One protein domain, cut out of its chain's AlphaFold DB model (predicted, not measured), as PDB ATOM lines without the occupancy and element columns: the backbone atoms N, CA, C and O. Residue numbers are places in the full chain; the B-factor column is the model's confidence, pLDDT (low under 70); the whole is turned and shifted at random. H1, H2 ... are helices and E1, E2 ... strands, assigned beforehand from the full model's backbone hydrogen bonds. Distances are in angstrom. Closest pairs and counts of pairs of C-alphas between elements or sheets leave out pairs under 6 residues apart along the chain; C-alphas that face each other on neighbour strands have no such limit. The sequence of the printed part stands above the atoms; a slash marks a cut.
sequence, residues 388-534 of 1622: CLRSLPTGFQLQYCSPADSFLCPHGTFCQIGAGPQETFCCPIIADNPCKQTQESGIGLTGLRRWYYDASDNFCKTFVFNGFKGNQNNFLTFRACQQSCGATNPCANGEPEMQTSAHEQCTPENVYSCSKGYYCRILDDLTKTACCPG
ATOM      1  N   CYS A 388     405.105 306.614 542.555       87.17
ATOM      2  CA  CYS A 388     405.102 305.339 541.855       87.17
ATOM      3  C   CYS A 388     406.078 305.361 540.674       87.17
ATOM      4  O   CYS A 388     406.289 306.394 540.042       87.17
ATOM      5  N   LEU A 389     406.691 304.212 540.353       85.11
ATOM      6  CA  LEU A 389     407.615 304.133 539.212       85.11
ATOM      7  C   LEU A 389     406.886 304.398 537.887       85.11
ATOM      8  O   LEU A 389     407.410 305.071 537.002       85.11
ATOM      9  N   ARG A 390     405.654 303.892 537.776       83.27
ATOM     10  CA  ARG A 390     404.712 304.241 536.715       83.27
ATOM     11  C   ARG A 390     403.712 305.250 537.268       83.27
ATOM     12  O   ARG A 390     403.005 304.925 538.222       83.27
ATOM     13  N   SER A 391     403.638 306.421 536.642       75.44
ATOM     14  CA  SER A 391     402.699 307.474 537.027       75.44
ATOM     15  C   SER A 391     401.265 306.954 537.080       75.44
ATOM     16  O   SER A 391     400.837 306.187 536.208       75.44
ATOM     17  N   LEU A 392     400.525 307.370 538.108       65.32
ATOM     18  CA  LEU A 392     399.116 307.010 538.264       65.32
ATOM     19  C   LEU A 392     398.290 307.514 537.060       65.32
ATOM     20  O   LEU A 392     398.518 308.633 536.591       65.32
ATOM     21  N   PRO A 393     397.329 306.723 536.543       65.31
ATOM     22  CA  PRO A 393     396.418 307.180 535.496       65.31
ATOM     23  C   PRO A 393     395.695 308.471 535.906       65.31
ATOM     24  O   PRO A 393     395.356 308.658 537.074       65.31
ATOM     25  N   THR A 394     395.403 309.358 534.954       60.85
ATOM     26  CA  THR A 394     394.629 310.578 535.223       60.85
ATOM     27  C   THR A 394     393.282 310.237 535.873       60.85
ATOM     28  O   THR A 394     392.486 309.485 535.319       60.85
ATOM     29  N   GLY A 395     393.041 310.782 537.071       62.64
ATOM     30  CA  GLY A 395     391.843 310.524 537.882       62.64
ATOM     31  C   GLY A 395     392.017 309.487 539.000       62.64
ATOM     32  O   GLY A 395     391.166 309.427 539.884       62.64
ATOM     33  N   PHE A 396     393.113 308.719 539.025       57.24
ATOM     34  CA  PHE A 396     393.441 307.861 540.168       57.24
ATOM     35  C   PHE A 396     393.982 308.704 541.329       57.24
ATOM     36  O   PHE A 396     394.993 309.392 541.186       57.24
ATOM     37  N   GLN A 397     393.327 308.644 542.492       68.08
ATOM     38  CA  GLN A 397     393.875 309.212 543.725       68.08
ATOM     39  C   GLN A 397     394.911 308.260 544.328       68.08
ATOM     40  O   GLN A 397     394.671 307.058 544.433       68.08
ATOM     41  N   LEU A 398     396.055 308.808 544.743       75.85
ATOM     42  CA  LEU A 398     397.076 308.077 545.487       75.85
ATOM     43  C   LEU A 398     396.473 307.529 546.793       75.85
ATOM     44  O   LEU A 398     396.043 308.302 547.651       75.85
ATOM     45  N   GLN A 399     396.445 306.205 546.943       80.69
ATOM     46  CA  GLN A 399     395.903 305.522 548.120       80.69
ATOM     47  C   GLN A 399     397.046 305.001 548.992       80.69
ATOM     48  O   GLN A 399     397.948 304.335 548.495       80.69
ATOM     49  N   TYR A 400     397.009 305.283 550.292       84.95
ATOM     50  CA  TYR A 400     397.973 304.737 551.249       84.95
ATOM     51  C   TYR A 400     397.648 303.277 551.571       84.95
ATOM     52  O   TYR A 400     396.477 302.895 551.619       84.95
ATOM     53  N   CYS A 401     398.672 302.469 551.820       80.80
ATOM     54  CA  CYS A 401     398.511 301.070 552.210       80.80
ATOM     55  C   CYS A 401     399.396 300.721 553.411       80.80
ATOM     56  O   CYS A 401     400.143 301.551 553.928       80.80
ATOM     57  N   SER A 402     399.285 299.488 553.899       78.71
ATOM     58  CA  SER A 402     400.147 298.946 554.948       78.71
ATOM     59  C   SER A 402     400.480 297.481 554.631       78.71
ATOM     60  O   SER A 402     399.796 296.864 553.807       78.71
ATOM     61  N   PRO A 403     401.493 296.880 555.284       66.04
ATOM     62  CA  PRO A 403     401.761 295.451 555.139       66.04
ATOM     63  C   PRO A 403     400.571 294.569 555.551       66.04
ATOM     64  O   PRO A 403     400.398 293.487 555.000       66.04
ATOM     65  N   ALA A 404     399.749 295.023 556.505       62.78
ATOM     66  CA  ALA A 404     398.557 294.299 556.949       62.78
ATOM     67  C   ALA A 404     397.376 294.478 555.982       62.78
ATOM     68  O   ALA A 404     396.606 293.547 555.785       62.78
ATOM     69  N   ASP A 405     397.288 295.639 555.329       64.97
ATOM     70  CA  ASP A 405     396.154 296.046 554.494       64.97
ATOM     71  C   ASP A 405     396.492 296.052 552.997       64.97
ATOM     72  O   ASP A 405     395.866 296.754 552.204       64.97
ATOM     73  N   SER A 406     397.514 295.302 552.575       65.13
ATOM     74  CA  SER A 406     397.987 295.310 551.181       65.13
ATOM     75  C   SER A 406     396.903 294.875 550.180       65.13
ATOM     76  O   SER A 406     396.956 295.258 549.015       65.13
ATOM     77  N   PHE A 407     395.892 294.129 550.642       68.06
ATOM     78  CA  PHE A 407     394.713 293.722 549.868       68.06
ATOM     79  C   PHE A 407     393.690 294.851 549.638       68.06
ATOM     80  O   PHE A 407     392.779 294.676 548.835       68.06
ATOM     81  N   LEU A 408     393.817 296.000 550.319       70.36
ATOM     82  CA  LEU A 408     392.975 297.181 550.084       70.36
ATOM     83  C   LEU A 408     393.387 297.967 548.830       70.36
ATOM     84  O   LEU A 408     392.667 298.885 548.432       70.36
ATOM     85  N   CYS A 409     394.538 297.649 548.227       76.81
ATOM     86  CA  CYS A 409     394.955 298.282 546.985       76.81
ATOM     87  C   CYS A 409     394.024 297.863 545.825       76.81
ATOM     88  O   CYS A 409     393.748 296.671 545.676       76.81
ATOM     89  N   PRO A 410     393.539 298.807 544.994       75.79
ATOM     90  CA  PRO A 410     392.636 298.519 543.880       75.79
ATOM     91  C   PRO A 410     393.172 297.431 542.940       75.79
ATOM     92  O   PRO A 410     394.381 297.334 542.718       75.79
ATOM     93  N   HIS A 411     392.287 296.646 542.320       71.71
ATOM     94  CA  HIS A 411     392.698 295.668 541.306       71.71
ATOM     95  C   HIS A 411     393.550 296.328 540.209       71.71
ATOM     96  O   HIS A 411     393.208 297.393 539.697       71.71
ATOM     97  N   GLY A 412     394.672 295.693 539.855       78.93
ATOM     98  CA  GLY A 412     395.670 296.266 538.942       78.93
ATOM     99  C   GLY A 412     396.727 297.150 539.624       78.93
ATOM    100  O   GLY A 412     397.560 297.737 538.936       78.93
ATOM    101  N   THR A 413     396.729 297.235 540.958       87.06
ATOM    102  CA  THR A 413     397.743 297.950 541.753       87.06
ATOM    103  C   THR A 413     398.381 297.037 542.811       87.06
ATOM    104  O   THR A 413     397.848 295.975 543.127       87.06
ATOM    105  N   PHE A 414     399.549 297.420 543.331       87.51
ATOM    106  CA  PHE A 414     400.289 296.733 544.394       87.51
ATOM    107  C   PHE A 414     400.710 297.730 545.482       87.51
ATOM    108  O   PHE A 414     400.890 298.912 545.201       87.51
ATOM    109  N   CYS A 415     400.899 297.268 546.719       86.80
ATOM    110  CA  CYS A 415     401.357 298.121 547.817       86.80
ATOM    111  C   CYS A 415     402.889 298.285 547.797       86.80
ATOM    112  O   CYS A 415     403.619 297.331 548.071       86.80
ATOM    113  N   GLN A 416     403.387 299.488 547.505       90.55
ATOM    114  CA  GLN A 416     404.797 299.853 547.653       90.55
ATOM    115  C   GLN A 416     405.057 300.257 549.108       90.55
ATOM    116  O   GLN A 416     404.553 301.281 549.556       90.55
ATOM    117  N   ILE A 417     405.846 299.470 549.846       82.93
ATOM    118  CA  ILE A 417     406.124 299.708 551.273       82.93
ATOM    119  C   ILE A 417     407.351 300.608 551.448       82.93
ATOM    120  O   ILE A 417     408.466 300.206 551.116       82.93
ATOM    121  N   GLY A 418     407.173 301.804 552.006       80.85
ATOM    122  CA  GLY A 418     408.251 302.745 552.344       80.85
ATOM    123  C   GLY A 418     408.705 302.651 553.807       80.85
ATOM    124  O   GLY A 418     408.504 301.622 554.453       80.85
ATOM    125  N   ALA A 419     409.362 303.695 554.333       74.12
ATOM    126  CA  ALA A 419     409.904 303.709 555.701       74.12
ATOM    127  C   ALA A 419     408.822 303.901 556.767       74.12
ATOM    128  O   ALA A 419     408.978 303.510 557.924       74.12
ATOM    129  N   GLY A 420     407.715 304.520 556.367       72.13
ATOM    130  CA  GLY A 420     406.587 304.811 557.229       72.13
ATOM    131  C   GLY A 420     405.273 304.848 556.457       72.13
ATOM    132  O   GLY A 420     405.253 304.692 555.232       72.13
ATOM    133  N   PRO A 421     404.158 305.093 557.163       65.87
ATOM    134  CA  PRO A 421     402.835 305.163 556.548       65.87
ATOM    135  C   PRO A 421     402.730 306.280 555.502       65.87
ATOM    136  O   PRO A 421     401.926 306.166 554.592       65.87
ATOM    137  N   GLN A 422     403.571 307.318 555.589       68.55
ATOM    138  CA  GLN A 422     403.624 308.420 554.619       68.55
ATOM    139  C   GLN A 422     404.465 308.117 553.369       68.55
ATOM    140  O   GLN A 422     404.511 308.946 552.473       68.55
ATOM    141  N   GLU A 423     405.138 306.965 553.319       74.10
ATOM    142  CA  GLU A 423     405.917 306.485 552.165       74.10
ATOM    143  C   GLU A 423     405.357 305.164 551.613       74.10
ATOM    144  O   GLU A 423     405.988 304.505 550.789       74.10
ATOM    145  N   THR A 424     404.190 304.736 552.109       85.03
ATOM    146  CA  THR A 424     403.589 303.444 551.775       85.03
ATOM    147  C   THR A 424     402.277 303.643 551.024       85.03
ATOM    148  O   THR A 424     401.277 304.058 551.613       85.03
ATOM    149  N   PHE A 425     402.269 303.339 549.724       87.61
ATOM    150  CA  PHE A 425     401.161 303.670 548.819       87.61
ATOM    151  C   PHE A 425     400.870 302.561 547.801       87.61
ATOM    152  O   PHE A 425     401.748 301.777 547.448       87.61
ATOM    153  N   CYS A 426     399.642 302.520 547.289       88.93
ATOM    154  CA  CYS A 426     399.233 301.653 546.192       88.93
ATOM    155  C   CYS A 426     399.706 302.227 544.850       88.93
ATOM    156  O   CYS A 426     399.293 303.320 544.456       88.93
ATOM    157  N   CYS A 427     400.533 301.469 544.132       88.33
ATOM    158  CA  CYS A 427     401.087 301.826 542.832       88.33
ATOM    159  C   CYS A 427     400.598 300.889 541.719       88.33
ATOM    160  O   CYS A 427     400.349 299.713 541.980       88.33
ATOM    161  N   PRO A 428     400.466 301.356 540.465       86.48
ATOM    162  CA  PRO A 428     400.061 300.502 539.349       86.48
ATOM    163  C   PRO A 428     401.006 299.312 539.143       86.48
ATOM    164  O   PRO A 428     402.226 299.472 539.158       86.48
ATOM    165  N   ILE A 429     400.446 298.127 538.897       83.65
ATOM    166  CA  ILE A 429     401.211 296.935 538.507       83.65
ATOM    167  C   ILE A 429     401.908 297.226 537.168       83.65
ATOM    168  O   ILE A 429     401.269 297.602 536.184       83.65
ATOM    169  N   ILE A 430     403.235 297.088 537.136       80.06
ATOM    170  CA  ILE A 430     404.061 297.410 535.960       80.06
ATOM    171  C   ILE A 430     404.108 296.223 534.993       80.06
ATOM    172  O   ILE A 430     403.982 296.405 533.784       80.06
ATOM    173  N   ALA A 431     404.244 295.010 535.530       75.03
ATOM    174  CA  ALA A 431     404.122 293.749 534.804       75.03
ATOM    175  C   ALA A 431     403.493 292.667 535.697       75.03
ATOM    176  O   ALA A 431     403.673 292.715 536.916       75.03
ATOM    177  N   ASP A 432     402.816 291.687 535.086       71.62
ATOM    178  CA  ASP A 432     402.077 290.625 535.795       71.62
ATOM    179  C   ASP A 432     402.967 289.762 536.693       71.62
ATOM    180  O   ASP A 432     402.543 289.316 537.755       71.62
ATOM    181  N   ASN A 433     404.214 289.525 536.277       82.63
ATOM    182  CA  ASN A 433     405.156 288.726 537.047       82.63
ATOM    183  C   ASN A 433     406.237 289.631 537.676       82.63
ATOM    184  O   ASN A 433     407.125 290.081 536.942       82.63
ATOM    185  N   PRO A 434     406.212 289.877 539.003       85.71
ATOM    186  CA  PRO A 434     407.231 290.679 539.689       85.71
ATOM    187  C   PRO A 434     408.640 290.103 539.508       85.71
ATOM    188  O   PRO A 434     409.601 290.839 539.335       85.71
ATOM    189  N   CYS A 435     408.756 288.781 539.423       88.89
ATOM    190  CA  CYS A 435     410.014 288.045 539.335       88.89
ATOM    191  C   CYS A 435     410.711 288.172 537.970       88.89
ATOM    192  O   CYS A 435     411.844 287.731 537.806       88.89
ATOM    193  N   LYS A 436     410.042 288.747 536.960       86.71
ATOM    194  CA  LYS A 436     410.656 289.065 535.659       86.71
ATOM    195  C   LYS A 436     411.157 290.508 535.570       86.71
ATOM    196  O   LYS A 436     411.732 290.880 534.551       86.71
ATOM    197  N   GLN A 437     410.904 291.325 536.588       88.82
ATOM    198  CA  GLN A 437     411.311 292.727 536.615       88.82
ATOM    199  C   GLN A 437     412.744 292.837 537.147       88.82
ATOM    200  O   GLN A 437     413.168 292.037 537.978       88.82
ATOM    201  N   THR A 438     413.505 293.827 536.689       87.94
ATOM    202  CA  THR A 438     414.818 294.148 537.271       87.94
ATOM    203  C   THR A 438     414.645 294.742 538.669       87.94
ATOM    204  O   THR A 438     413.580 295.266 538.971       87.94
ATOM    205  N   GLN A 439     415.659 294.706 539.535       88.35
ATOM    206  CA  GLN A 439     415.614 295.516 540.761       88.35
ATOM    207  C   GLN A 439     415.482 297.006 540.417       88.35
ATOM    208  O   GLN A 439     416.103 297.472 539.460       88.35
ATOM    209  N   GLU A 440     414.702 297.745 541.202       91.33
ATOM    210  CA  GLU A 440     414.567 299.198 541.085       91.33
ATOM    211  C   GLU A 440     414.788 299.831 542.458       91.33
ATOM    212  O   GLU A 440     413.929 299.746 543.340       91.33
ATOM    213  N   SER A 441     415.952 300.458 542.644       87.40
ATOM    214  CA  SER A 441     416.300 301.147 543.891       87.40
ATOM    215  C   SER A 441     415.394 302.347 544.146       87.40
ATOM    216  O   SER A 441     415.221 302.739 545.298       87.40
ATOM    217  N   GLY A 442     414.794 302.916 543.099       86.05
ATOM    218  CA  GLY A 442     413.911 304.061 543.227       86.05
ATOM    219  C   GLY A 442     414.635 305.325 543.697       86.05
ATOM    220  O   GLY A 442     415.867 305.405 543.725       86.05
ATOM    221  N   ILE A 443     413.857 306.332 544.092       81.93
ATOM    222  CA  ILE A 443     414.346 307.647 544.535       81.93
ATOM    223  C   ILE A 443     413.962 307.920 545.991       81.93
ATOM    224  O   ILE A 443     413.022 307.321 546.508       81.93
ATOM    225  N   GLY A 444     414.696 308.822 546.645       75.92
ATOM    226  CA  GLY A 444     414.507 309.207 548.047       75.92
ATOM    227  C   GLY A 444     415.753 308.975 548.908       75.92
ATOM    228  O   GLY A 444     416.820 308.638 548.396       75.92
ATOM    229  N   LEU A 445     415.628 309.213 550.217       76.11
ATOM    230  CA  LEU A 445     416.750 309.215 551.169       76.11
ATOM    231  C   LEU A 445     416.646 308.113 552.237       76.11
ATOM    232  O   LEU A 445     417.544 307.989 553.066       76.11
ATOM    233  N   THR A 446     415.573 307.312 552.244       68.77
ATOM    234  CA  THR A 446     415.280 306.410 553.373       68.77
ATOM    235  C   THR A 446     416.099 305.125 553.401       68.77
ATOM    236  O   THR A 446     416.154 304.479 554.447       68.77
ATOM    237  N   GLY A 447     416.787 304.770 552.308       80.43
ATOM    238  CA  GLY A 447     417.786 303.696 552.295       80.43
ATOM    239  C   GLY A 447     417.276 302.354 552.842       80.43
ATOM    240  O   GLY A 447     417.975 301.671 553.596       80.43
ATOM    241  N   LEU A 448     416.042 301.980 552.502       83.47
ATOM    242  CA  LEU A 448     415.331 300.822 553.033       83.47
ATOM    243  C   LEU A 448     415.861 299.538 552.417       83.47
ATOM    244  O   LEU A 448     415.776 299.313 551.216       83.47
ATOM    245  N   ARG A 449     416.376 298.648 553.252       85.50
ATOM    246  CA  ARG A 449     416.966 297.392 552.787       85.50
ATOM    247  C   ARG A 449     415.872 296.375 552.467       85.50
ATOM    248  O   ARG A 449     414.950 296.182 553.262       85.50
ATOM    249  N   ARG A 450     415.955 295.759 551.288       91.61
ATOM    250  CA  ARG A 450     414.910 294.909 550.696       91.61
ATOM    251  C   ARG A 450     415.508 293.722 549.960       91.61
ATOM    252  O   ARG A 450     416.714 293.667 549.741       91.61
ATOM    253  N   TRP A 451     414.656 292.773 549.594       91.47
ATOM    254  CA  TRP A 451     415.000 291.610 548.783       91.47
ATOM    255  C   TRP A 451     414.401 291.747 547.385       91.47
ATOM    256  O   TRP A 451     413.255 292.170 547.253       91.47
ATOM    257  N   TYR A 452     415.140 291.350 546.358       92.82
ATOM    258  CA  TYR A 452     414.629 291.199 544.998       92.82
ATOM    259  C   TYR A 452     415.039 289.840 544.442       92.82
ATOM    260  O   TYR A 452     416.056 289.269 544.838       92.82
ATOM    261  N   TYR A 453     414.245 289.318 543.522       93.31
ATOM    262  CA  TYR A 453     414.528 288.081 542.823       93.31
ATOM    263  C   TYR A 453     415.381 288.348 541.583       93.31
ATOM    264  O   TYR A 453     414.971 289.084 540.683       93.31
ATOM    265  N   ASP A 454     416.552 287.723 541.525       88.61
ATOM    266  CA  ASP A 454     417.412 287.707 540.352       88.61
ATOM    267  C   ASP A 454     417.127 286.449 539.525       88.61
ATOM    268  O   ASP A 454     417.517 285.333 539.883       88.61
ATOM    269  N   ALA A 455     416.440 286.639 538.397       84.50
ATOM    270  CA  ALA A 455     416.068 285.561 537.489       84.50
ATOM    271  C   ALA A 455     417.269 284.861 536.831       84.50
ATOM    272  O   ALA A 455     417.115 283.728 536.378       84.50
ATOM    273  N   SER A 456     418.440 285.506 536.766       82.49
ATOM    274  CA  SER A 456     419.647 284.903 536.185       82.49
ATOM    275  C   SER A 456     420.290 283.878 537.119       82.49
ATOM    276  O   SER A 456     420.773 282.843 536.662       82.49
ATOM    277  N   ASP A 457     420.204 284.122 538.427       78.72
ATOM    278  CA  ASP A 457     420.786 283.265 539.460       78.72
ATOM    279  C   ASP A 457     419.767 282.354 540.151       78.72
ATOM    280  O   ASP A 457     420.153 281.495 540.943       78.72
ATOM    281  N   ASN A 458     418.473 282.537 539.864       84.57
ATOM    282  CA  ASN A 458     417.364 281.904 540.583       84.57
ATOM    283  C   ASN A 458     417.465 282.132 542.107       84.57
ATOM    284  O   ASN A 458     417.286 281.218 542.923       84.57
ATOM    285  N   PHE A 459     417.806 283.369 542.485       85.19
ATOM    286  CA  PHE A 459     418.228 283.722 543.834       85.19
ATOM    287  C   PHE A 459     417.609 285.039 544.317       85.19
ATOM    288  O   PHE A 459     417.533 286.001 543.559       85.19
ATOM    289  N   CYS A 460     417.199 285.114 545.587       89.88
ATOM    290  CA  CYS A 460     416.769 286.380 546.189       89.88
ATOM    291  C   CYS A 460     417.978 287.116 546.770       89.88
ATOM    292  O   CYS A 460     418.582 286.641 547.729       89.88
ATOM    293  N   LYS A 461     418.317 288.280 546.217       87.00
ATOM    294  CA  LYS A 461     419.444 289.124 546.641       87.00
ATOM    295  C   LYS A 461     418.950 290.337 547.423       87.00
ATOM    296  O   LYS A 461     417.806 290.763 547.266       87.00
ATOM    297  N   THR A 462     419.809 290.903 548.262       85.64
ATOM    298  CA  THR A 462     419.504 292.144 548.979       85.64
ATOM    299  C   THR A 462     419.808 293.363 548.110       85.64
ATOM    300  O   THR A 462     420.745 293.357 547.313       85.64
ATOM    301  N   PHE A 463     419.022 294.423 548.265       89.70
ATOM    302  CA  PHE A 463     419.270 295.729 547.656       89.70
ATOM    303  C   PHE A 463     418.737 296.855 548.550       89.70
ATOM    304  O   PHE A 463     418.104 296.606 549.581       89.70
ATOM    305  N   VAL A 464     419.023 298.103 548.177       86.09
ATOM    306  CA  VAL A 464     418.563 299.300 548.891       86.09
ATOM    307  C   VAL A 464     417.482 299.989 548.066       86.09
ATOM    308  O   VAL A 464     417.738 300.435 546.952       86.09
ATOM    309  N   PHE A 465     416.283 300.076 548.632       90.06
ATOM    310  CA  PHE A 465     415.142 300.808 548.107       90.06
ATOM    311  C   PHE A 465     415.027 302.177 548.788       90.06
ATOM    312  O   PHE A 465     414.965 302.279 550.007       90.06
ATOM    313  N   ASN A 466     414.947 303.244 548.012       84.42
ATOM    314  CA  ASN A 466     415.049 304.614 548.506       84.42
ATOM    315  C   ASN A 466     413.715 305.226 548.979       84.42
ATOM    316  O   ASN A 466     413.681 306.406 549.315       84.42
ATOM    317  N   GLY A 467     412.639 304.432 549.035       80.31
ATOM    318  CA  GLY A 467     411.332 304.821 549.581       80.31
ATOM    319  C   GLY A 467     410.267 305.098 548.519       80.31
ATOM    320  O   GLY A 467     409.108 304.731 548.712       80.31
ATOM    321  N   PHE A 468     410.656 305.645 547.364       87.18
ATOM    322  CA  PHE A 468     409.746 306.007 546.273       87.18
ATOM    323  C   PHE A 468     410.154 305.375 544.941       87.18
ATOM    324  O   PHE A 468     411.307 305.013 544.737       87.18
ATOM    325  N   LYS A 469     409.207 305.298 544.003       87.69
ATOM    326  CA  LYS A 469     409.377 304.800 542.631       87.69
ATOM    327  C   LYS A 469     409.991 303.403 542.541       87.69
ATOM    328  O   LYS A 469     410.878 303.160 541.735       87.69
ATOM    329  N   GLY A 470     409.503 302.483 543.362       87.19
ATOM    330  CA  GLY A 470     409.856 301.070 543.285       87.19
ATOM    331  C   GLY A 470     408.965 300.320 542.302       87.19
ATOM    332  O   GLY A 470     407.862 300.754 541.961       87.19
ATOM    333  N   ASN A 471     409.437 299.161 541.863       90.64
ATOM    334  CA  ASN A 471     408.616 298.191 541.147       90.64
ATOM    335  C   ASN A 471     408.204 297.032 542.070       90.64
ATOM    336  O   ASN A 471     408.418 297.085 543.283       90.64
ATOM    337  N   GLN A 472     407.582 295.991 541.510       89.65
ATOM    338  CA  GLN A 472     407.043 294.885 542.311       89.65
ATOM    339  C   GLN A 472     408.099 293.845 542.704       89.65
ATOM    340  O   GLN A 472     407.811 292.987 543.537       89.65
ATOM    341  N   ASN A 473     409.319 293.910 542.157       92.85
ATOM    342  CA  ASN A 473     410.439 293.062 542.573       92.85
ATOM    343  C   ASN A 473     411.142 293.648 543.813       92.85
ATOM    344  O   ASN A 473     412.346 293.895 543.822       92.85
ATOM    345  N   ASN A 474     410.351 293.935 544.848       92.51
ATOM    346  CA  ASN A 474     410.756 294.616 546.073       92.51
ATOM    347  C   ASN A 474     410.025 293.981 547.262       92.51
ATOM    348  O   ASN A 474     408.875 294.302 547.560       92.51
ATOM    349  N   PHE A 475     410.696 293.054 547.938       90.67
ATOM    350  CA  PHE A 475     410.131 292.239 549.008       90.67
ATOM    351  C   PHE A 475     410.747 292.597 550.364       90.67
ATOM    352  O   PHE A 475     411.951 292.821 550.491       90.67
ATOM    353  N   LEU A 476     409.917 292.609 551.411       84.89
ATOM    354  CA  LEU A 476     410.351 292.948 552.769       84.89
ATOM    355  C   LEU A 476     411.229 291.857 553.404       84.89
ATOM    356  O   LEU A 476     412.156 292.161 554.149       84.89
ATOM    357  N   THR A 477     410.946 290.587 553.113       87.24
ATOM    358  CA  THR A 477     411.641 289.432 553.696       87.24
ATOM    359  C   THR A 477     412.097 288.462 552.613       87.24
ATOM    360  O   THR A 477     411.469 288.356 551.556       87.24
ATOM    361  N   PHE A 478     413.167 287.712 552.896       87.95
ATOM    362  CA  PHE A 478     413.655 286.648 552.017       87.95
ATOM    363  C   PHE A 478     412.537 285.645 551.697       87.95
ATOM    364  O   PHE A 478     412.298 285.333 550.534       87.95
ATOM    365  N   ARG A 479     411.778 285.222 552.717       86.99
ATOM    366  CA  ARG A 479     410.627 284.322 552.568       86.99
ATOM    367  C   ARG A 479     409.565 284.840 551.596       86.99
ATOM    368  O   ARG A 479     409.069 284.056 550.794       86.99
ATOM    369  N   ALA A 480     409.226 286.130 551.642       87.36
ATOM    370  CA  ALA A 480     408.244 286.714 550.725       87.36
ATOM    371  C   ALA A 480     408.740 286.685 549.269       87.36
ATOM    372  O   ALA A 480     407.983 286.319 548.370       87.36
ATOM    373  N   CYS A 481     410.022 286.993 549.047       92.30
ATOM    374  CA  CYS A 481     410.660 286.878 547.732       92.30
ATOM    375  C   CYS A 481     410.675 285.420 547.242       92.30
ATOM    376  O   CYS A 481     410.256 285.123 546.123       92.30
ATOM    377  N   GLN A 482     411.077 284.487 548.111       88.43
ATOM    378  CA  GLN A 482     411.151 283.066 547.793       88.43
ATOM    379  C   GLN A 482     409.785 282.481 547.420       88.43
ATOM    380  O   GLN A 482     409.671 281.797 546.411       88.43
ATOM    381  N   GLN A 483     408.746 282.749 548.213       84.61
ATOM    382  CA  GLN A 483     407.398 282.233 547.959       84.61
ATOM    383  C   GLN A 483     406.775 282.828 546.693       84.61
ATOM    384  O   GLN A 483     406.046 282.130 545.995       84.61
ATOM    385  N   SER A 484     407.081 284.092 546.385       85.34
ATOM    386  CA  SER A 484     406.548 284.764 545.195       85.34
ATOM    387  C   SER A 484     407.223 284.291 543.906       85.34
ATOM    388  O   SER A 484     406.561 284.201 542.875       85.34
ATOM    389  N   CYS A 485     408.527 283.988 543.957       90.42
ATOM    390  CA  CYS A 485     409.345 283.752 542.763       90.42
ATOM    391  C   CYS A 485     409.941 282.346 542.633       90.42
ATOM    392  O   CYS A 485     410.514 282.033 541.594       90.42
ATOM    393  N   GLY A 486     409.813 281.495 543.652       84.29
ATOM    394  CA  GLY A 486     410.366 280.137 543.649       84.29
ATOM    395  C   GLY A 486     411.889 280.078 543.797       84.29
ATOM    396  O   GLY A 486     412.503 279.114 543.348       84.29
ATOM    397  N   ALA A 487     412.500 281.099 544.408       85.90
ATOM    398  CA  ALA A 487     413.953 281.200 544.529       85.90
ATOM    399  C   ALA A 487     414.574 280.041 545.328       85.90
ATOM    400  O   ALA A 487     413.994 279.519 546.288       85.90
ATOM    401  N   THR A 488     415.807 279.679 544.983       84.46
ATOM    402  CA  THR A 488     416.567 278.675 545.737       84.46
ATOM    403  C   THR A 488     417.106 279.300 547.028       84.46
ATOM    404  O   THR A 488     417.700 280.376 546.996       84.46
ATOM    405  N   ASN A 489     416.912 278.648 548.180       84.72
ATOM    406  CA  ASN A 489     417.521 279.080 549.445       84.72
ATOM    407  C   ASN A 489     418.999 278.664 549.455       84.72
ATOM    408  O   ASN A 489     419.270 277.469 549.295       84.72
ATOM    409  N   PRO A 490     419.970 279.588 549.626       81.03
ATOM    410  CA  PRO A 490     421.369 279.194 549.538       81.03
ATOM    411  C   PRO A 490     421.803 278.509 550.830       81.03
ATOM    412  O   PRO A 490     422.865 277.912 550.864       81.03
ATOM    413  N   CYS A 491     421.036 278.607 551.915       82.96
ATOM    414  CA  CYS A 491     421.373 278.089 553.224       82.96
ATOM    415  C   CYS A 491     420.656 276.762 553.434       82.96
ATOM    416  O   CYS A 491     419.440 276.668 553.306       82.96
ATOM    417  N   ALA A 492     421.420 275.717 553.765       72.57
ATOM    418  CA  ALA A 492     420.840 274.413 554.080       72.57
ATOM    419  C   ALA A 492     419.999 274.468 555.371       72.57
ATOM    420  O   ALA A 492     418.987 273.786 555.473       72.57
ATOM    421  N   ASN A 493     420.403 275.319 556.324       67.38
ATOM    422  CA  ASN A 493     419.777 275.465 557.635       67.38
ATOM    423  C   ASN A 493     419.360 276.927 557.856       67.38
ATOM    424  O   ASN A 493     420.186 277.758 558.223       67.38
ATOM    425  N   GLY A 494     418.082 277.238 557.645       76.49
ATOM    426  CA  GLY A 494     417.518 278.568 557.902       76.49
ATOM    427  C   GLY A 494     417.602 279.545 556.723       76.49
ATOM    428  O   GLY A 494     417.862 279.154 555.588       76.49
ATOM    429  N   GLU A 495     417.286 280.814 556.987       84.62
ATOM    430  CA  GLU A 495     417.213 281.880 555.978       84.62
ATOM    431  C   GLU A 495     418.522 282.699 555.969       84.62
ATOM    432  O   GLU A 495     419.102 282.912 557.037       84.62
ATOM    433  N   PRO A 496     419.013 283.145 554.796       85.95
ATOM    434  CA  PRO A 496     420.225 283.957 554.698       85.95
ATOM    435  C   PRO A 496     420.073 285.314 555.403       85.95
ATOM    436  O   PRO A 496     419.015 285.945 555.353       85.95
ATOM    437  N   GLU A 497     421.151 285.786 556.031       83.99
ATOM    438  CA  GLU A 497     421.212 287.123 556.626       83.99
ATOM    439  C   GLU A 497     421.212 288.216 555.547       83.99
ATOM    440  O   GLU A 497     421.843 288.093 554.495       83.99
ATOM    441  N   MET A 498     420.523 289.325 555.829       80.85
ATOM    442  CA  MET A 498     420.529 290.504 554.967       80.85
ATOM    443  C   MET A 498     421.881 291.239 555.070       80.85
ATOM    444  O   MET A 498     422.112 291.971 556.029       80.85
ATOM    445  N   GLN A 499     422.763 291.069 554.081       70.16
ATOM    446  CA  GLN A 499     424.092 291.705 554.057       70.16
ATOM    447  C   GLN A 499     424.038 293.228 553.815       70.16
ATOM    448  O   GLN A 499     423.174 293.735 553.090       70.16
ATOM    449  N   THR A 500     424.975 293.962 554.429       59.89
ATOM    450  CA  THR A 500     424.942 295.425 554.606       59.89
ATOM    451  C   THR A 500     425.629 296.255 553.518       59.89
ATOM    452  O   THR A 500     425.260 297.425 553.361       59.89
ATOM    453  N   SER A 501     426.553 295.688 552.733       51.27
ATOM    454  CA  SER A 501     427.316 296.401 551.694       51.27
ATOM    455  C   SER A 501     427.793 295.459 550.582       51.27
ATOM    456  O   SER A 501     428.174 294.324 550.850       51.27
ATOM    457  N   ALA A 502     427.850 295.940 549.334       49.73
ATOM    458  CA  ALA A 502     428.485 295.216 548.225       49.73
ATOM    459  C   ALA A 502     430.000 295.021 548.441       49.73
ATOM    460  O   ALA A 502     430.581 294.080 547.911       49.73
ATOM    461  N   HIS A 503     430.631 295.874 549.258       50.91
ATOM    462  CA  HIS A 503     432.016 295.693 549.708       50.91
ATOM    463  C   HIS A 503     432.153 294.737 550.908       50.91
ATOM    464  O   HIS A 503     433.271 294.421 551.300       50.91
ATOM    465  N   GLU A 504     431.040 294.251 551.464       55.40
ATOM    466  CA  GLU A 504     430.981 293.264 552.555       55.40
ATOM    467  C   GLU A 504     430.277 291.970 552.115       55.40
ATOM    468  O   GLU A 504     429.867 291.166 552.956       55.40
ATOM    469  N   GLN A 505     430.126 291.738 550.803       61.56
ATOM    470  CA  GLN A 505     429.826 290.391 550.329       61.56
ATOM    471  C   GLN A 505     430.953 289.500 550.825       61.56
ATOM    472  O   GLN A 505     432.120 289.718 550.506       61.56
ATOM    473  N   CYS A 506     430.607 288.547 551.678       67.84
ATOM    474  CA  CYS A 506     431.593 287.653 552.241       67.84
ATOM    475  C   CYS A 506     432.297 286.926 551.082       67.84
ATOM    476  O   CYS A 506     431.643 286.431 550.177       67.84
ATOM    477  N   THR A 507     433.621 286.927 551.036       66.20
ATOM    478  CA  THR A 507     434.410 286.250 549.992       66.20
ATOM    479  C   THR A 507     435.302 285.206 550.655       66.20
ATOM    480  O   THR A 507     435.489 285.267 551.875       66.20
ATOM    481  N   PRO A 508     435.905 284.271 549.895       61.56
ATOM    482  CA  PRO A 508     436.936 283.392 550.451       61.56
ATOM    483  C   PRO A 508     438.068 284.148 551.178       61.56
ATOM    484  O   PRO A 508     438.686 283.599 552.084       61.56
ATOM    485  N   GLU A 509     438.320 285.410 550.819       64.91
ATOM    486  CA  GLU A 509     439.335 286.271 551.442       64.91
ATOM    487  C   GLU A 509     438.819 287.022 552.686       64.91
ATOM    488  O   GLU A 509     439.617 287.446 553.518       64.91
ATOM    489  N   ASN A 510     437.496 287.167 552.850       65.52
ATOM    490  CA  ASN A 510     436.865 287.922 553.938       65.52
ATOM    491  C   ASN A 510     435.701 287.150 554.597       65.52
ATOM    492  O   ASN A 510     434.543 287.588 554.616       65.52
ATOM    493  N   VAL A 511     436.020 285.976 555.151       62.70
ATOM    494  CA  VAL A 511     435.057 285.036 555.764       62.70
ATOM    495  C   VAL A 511     434.324 285.633 556.979       62.70
ATOM    496  O   VAL A 511     433.184 285.263 557.256       62.70
ATOM    497  N   TYR A 512     434.924 286.607 557.672       65.49
ATOM    498  CA  TYR A 512     434.366 287.240 558.878       65.49
ATOM    499  C   TYR A 512     433.360 288.371 558.606       65.49
ATOM    500  O   TYR A 512     432.962 289.059 559.541       65.49
ATOM    501  N   SER A 513     432.935 288.568 557.352       69.66
ATOM    502  CA  SER A 513     431.976 289.629 556.994       69.66
ATOM    503  C   SER A 513     430.554 289.379 557.521       69.66
ATOM    504  O   SER A 513     429.753 290.305 557.589       69.66
ATOM    505  N   CYS A 514     430.213 288.133 557.869       77.13
ATOM    506  CA  CYS A 514     428.890 287.770 558.382       77.13
ATOM    507  C   CYS A 514     428.731 288.108 559.869       77.13
ATOM    508  O   CYS A 514     429.688 287.998 560.641       77.13
ATOM    509  N   SER A 515     427.514 288.458 560.303       76.80
ATOM    510  CA  SER A 515     427.264 288.719 561.720       76.80
ATOM    511  C   SER A 515     427.519 287.477 562.569       76.80
ATOM    512  O   SER A 515     427.418 286.330 562.125       76.80
ATOM    513  N   LYS A 516     427.810 287.689 563.854       74.78
ATOM    514  CA  LYS A 516     428.062 286.606 564.810       74.78
ATOM    515  C   LYS A 516     426.898 285.597 564.828       74.78
ATOM    516  O   LYS A 516     425.780 285.952 565.191       74.78
ATOM    517  N   GLY A 517     427.189 284.334 564.501       74.10
ATOM    518  CA  GLY A 517     426.198 283.251 564.376       74.10
ATOM    519  C   GLY A 517     425.881 282.848 562.932       74.10
ATOM    520  O   GLY A 517     425.150 281.879 562.725       74.10
ATOM    521  N   TYR A 518     426.455 283.555 561.959       83.61
ATOM    522  CA  TYR A 518     426.398 283.239 560.540       83.61
ATOM    523  C   TYR A 518     427.805 282.932 560.009       83.61
ATOM    524  O   TYR A 518     428.799 283.450 560.516       83.61
ATOM    525  N   TYR A 519     427.887 282.096 558.975       81.67
ATOM    526  CA  TYR A 519     429.116 281.817 558.232       81.67
ATOM    527  C   TYR A 519     428.931 282.143 556.752       81.67
ATOM    528  O   TYR A 519     427.818 282.077 556.225       81.67
ATOM    529  N   CYS A 520     430.025 282.481 556.074       79.32
ATOM    530  CA  CYS A 520     429.996 282.727 554.640       79.32
ATOM    531  C   CYS A 520     429.905 281.408 553.869       79.32
ATOM    532  O   CYS A 520     430.856 280.628 553.857       79.32
ATOM    533  N   ARG A 521     428.780 281.154 553.199       81.46
ATOM    534  CA  ARG A 521     428.647 280.041 552.258       81.46
ATOM    535  C   ARG A 521     428.938 280.533 550.846       81.46
ATOM    536  O   ARG A 521     428.242 281.414 550.349       81.46
ATOM    537  N   ILE A 522     429.930 279.921 550.206       73.66
ATOM    538  CA  ILE A 522     430.285 280.141 548.801       73.66
ATOM    539  C   ILE A 522     429.535 279.099 547.964       73.66
ATOM    540  O   ILE A 522     429.598 277.906 548.260       73.66
ATOM    541  N   LEU A 523     428.774 279.554 546.971       69.57
ATOM    542  CA  LEU A 523     428.106 278.707 545.982       69.57
ATOM    543  C   LEU A 523     429.066 278.428 544.808       69.57
ATOM    544  O   LEU A 523     430.104 279.079 544.685       69.57
ATOM    545  N   ASP A 524     428.736 277.437 543.976       63.64
ATOM    546  CA  ASP A 524     429.654 276.733 543.057       63.64
ATOM    547  C   ASP A 524     430.485 277.602 542.083       63.64
ATOM    548  O   ASP A 524     431.441 277.106 541.492       63.64
ATOM    549  N   ASP A 525     430.181 278.890 541.913       56.42
ATOM    550  CA  ASP A 525     430.858 279.796 540.979       56.42
ATOM    551  C   ASP A 525     431.789 280.838 541.624       56.42
ATOM    552  O   ASP A 525     432.162 281.807 540.959       56.42
ATOM    553  N   LEU A 526     432.216 280.646 542.883       55.45
ATOM    554  CA  LEU A 526     433.213 281.473 543.611       55.45
ATOM    555  C   LEU A 526     432.872 282.969 543.770       55.45
ATOM    556  O   LEU A 526     433.548 283.677 544.514       55.45
ATOM    557  N   THR A 527     431.824 283.448 543.108       57.17
ATOM    558  CA  THR A 527     431.365 284.842 543.093       57.17
ATOM    559  C   THR A 527     430.041 285.007 543.827       57.17
ATOM    560  O   THR A 527     429.714 286.110 544.260       57.17
ATOM    561  N   LYS A 528     429.289 283.917 544.023       67.18
ATOM    562  CA  LYS A 528     428.031 283.919 544.767       67.18
ATOM    563  C   LYS A 528     428.251 283.496 546.202       67.18
ATOM    564  O   LYS A 528     428.599 282.348 546.483       67.18
ATOM    565  N   THR A 529     427.991 284.412 547.119       76.60
ATOM    566  CA  THR A 529     428.141 284.160 548.546       76.60
ATOM    567  C   THR A 529     426.912 284.604 549.325       76.60
ATOM    568  O   THR A 529     426.181 285.506 548.916       76.60
ATOM    569  N   ALA A 530     426.643 283.921 550.433       79.40
ATOM    570  CA  ALA A 530     425.547 284.242 551.339       79.40
ATOM    571  C   ALA A 530     425.973 283.998 552.788       79.40
ATOM    572  O   ALA A 530     426.654 283.016 553.086       79.40
ATOM    573  N   CYS A 531     425.538 284.861 553.706       84.10
ATOM    574  CA  CYS A 531     425.707 284.629 555.137       84.10
ATOM    575  C   CYS A 531     424.615 283.680 555.630       84.10
ATOM    576  O   CYS A 531     423.447 284.057 555.709       84.10
ATOM    577  N   CYS A 532     424.993 282.443 555.943       84.68
ATOM    578  CA  CYS A 532     424.068 281.395 556.354       84.68
ATOM    579  C   CYS A 532     424.111 281.145 557.861       84.68
ATOM    580  O   CYS A 532     425.199 281.166 558.438       84.68
ATOM    581  N   PRO A 533     422.962 280.876 558.508       81.59
ATOM    582  CA  PRO A 533     422.929 280.563 559.930       81.59
ATOM    583  C   PRO A 533     423.771 279.321 560.231       81.59
ATOM    584  O   PRO A 533     423.631 278.283 559.579       81.59
ATOM    585  N   GLY A 534     424.631 279.410 561.244       74.02
ATOM    586  CA  GLY A 534     425.444 278.294 561.716       74.02
ATOM    587  C   GLY A 534     426.904 278.661 561.961       74.02
ATOM    588  O   GLY A 534     427.341 279.793 561.779       74.02
TER     589      GLY A 534
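AT A GLANCE: This is residues 388 to 534 of the 1622 residues of an uncharacterized protein of Wuchereria bancrofti (UniProt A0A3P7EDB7). With little regular structure, three small hairpins strung on long loops make an elongated row: E3 and E4 in the middle with H1 packed on them, E1 and E2 towards one end, E5 and E6 towards the other. The 147 printed residues hold E1 E2 E3 E4 H1 E5 E6, mostly strand, with 40 residues in named elements. The whole is compact, radius of gyration of the C-alphas 16.5 A, spanning 55 by 28 by 23 A.

HOW THE PARTS SIT: E3, residues 448 to 454, and E4, residues 459 to 465, form an antiparallel hairpin; N 450 and O 463, 2.9 A apart, are within hydrogen-bond range. The closest C-alphas of E3 and H1, residues 478 to 485, are those of Trp 451 and Phe 478, 6.1 A apart. In H1 every O i to N i+4 pair is within hydrogen-bond range. E1, residues 413 to 416, and E2, residues 425 to 428, form an antiparallel hairpin, with N 414 and O 427 at 2.8 A. So do E5, residues 518 to 522, and E6, residues 529 to 533, with N 521 and O 530 at 2.8 A.

IN THESE COORDINATES: E3 measures 18.4 A and E4 17.9 A. E1 begins at C-alpha 413 (397.743, 297.950, 541.753); E6 ends at C-alpha 533 (422.929, 280.563, 559.930).

THE WHOLE: The printed part has no cut. The links E2 to E3, E4 to H1 and H1 to E5 are long. Confidence is under 70 in 35 residues, among them 500 to 513.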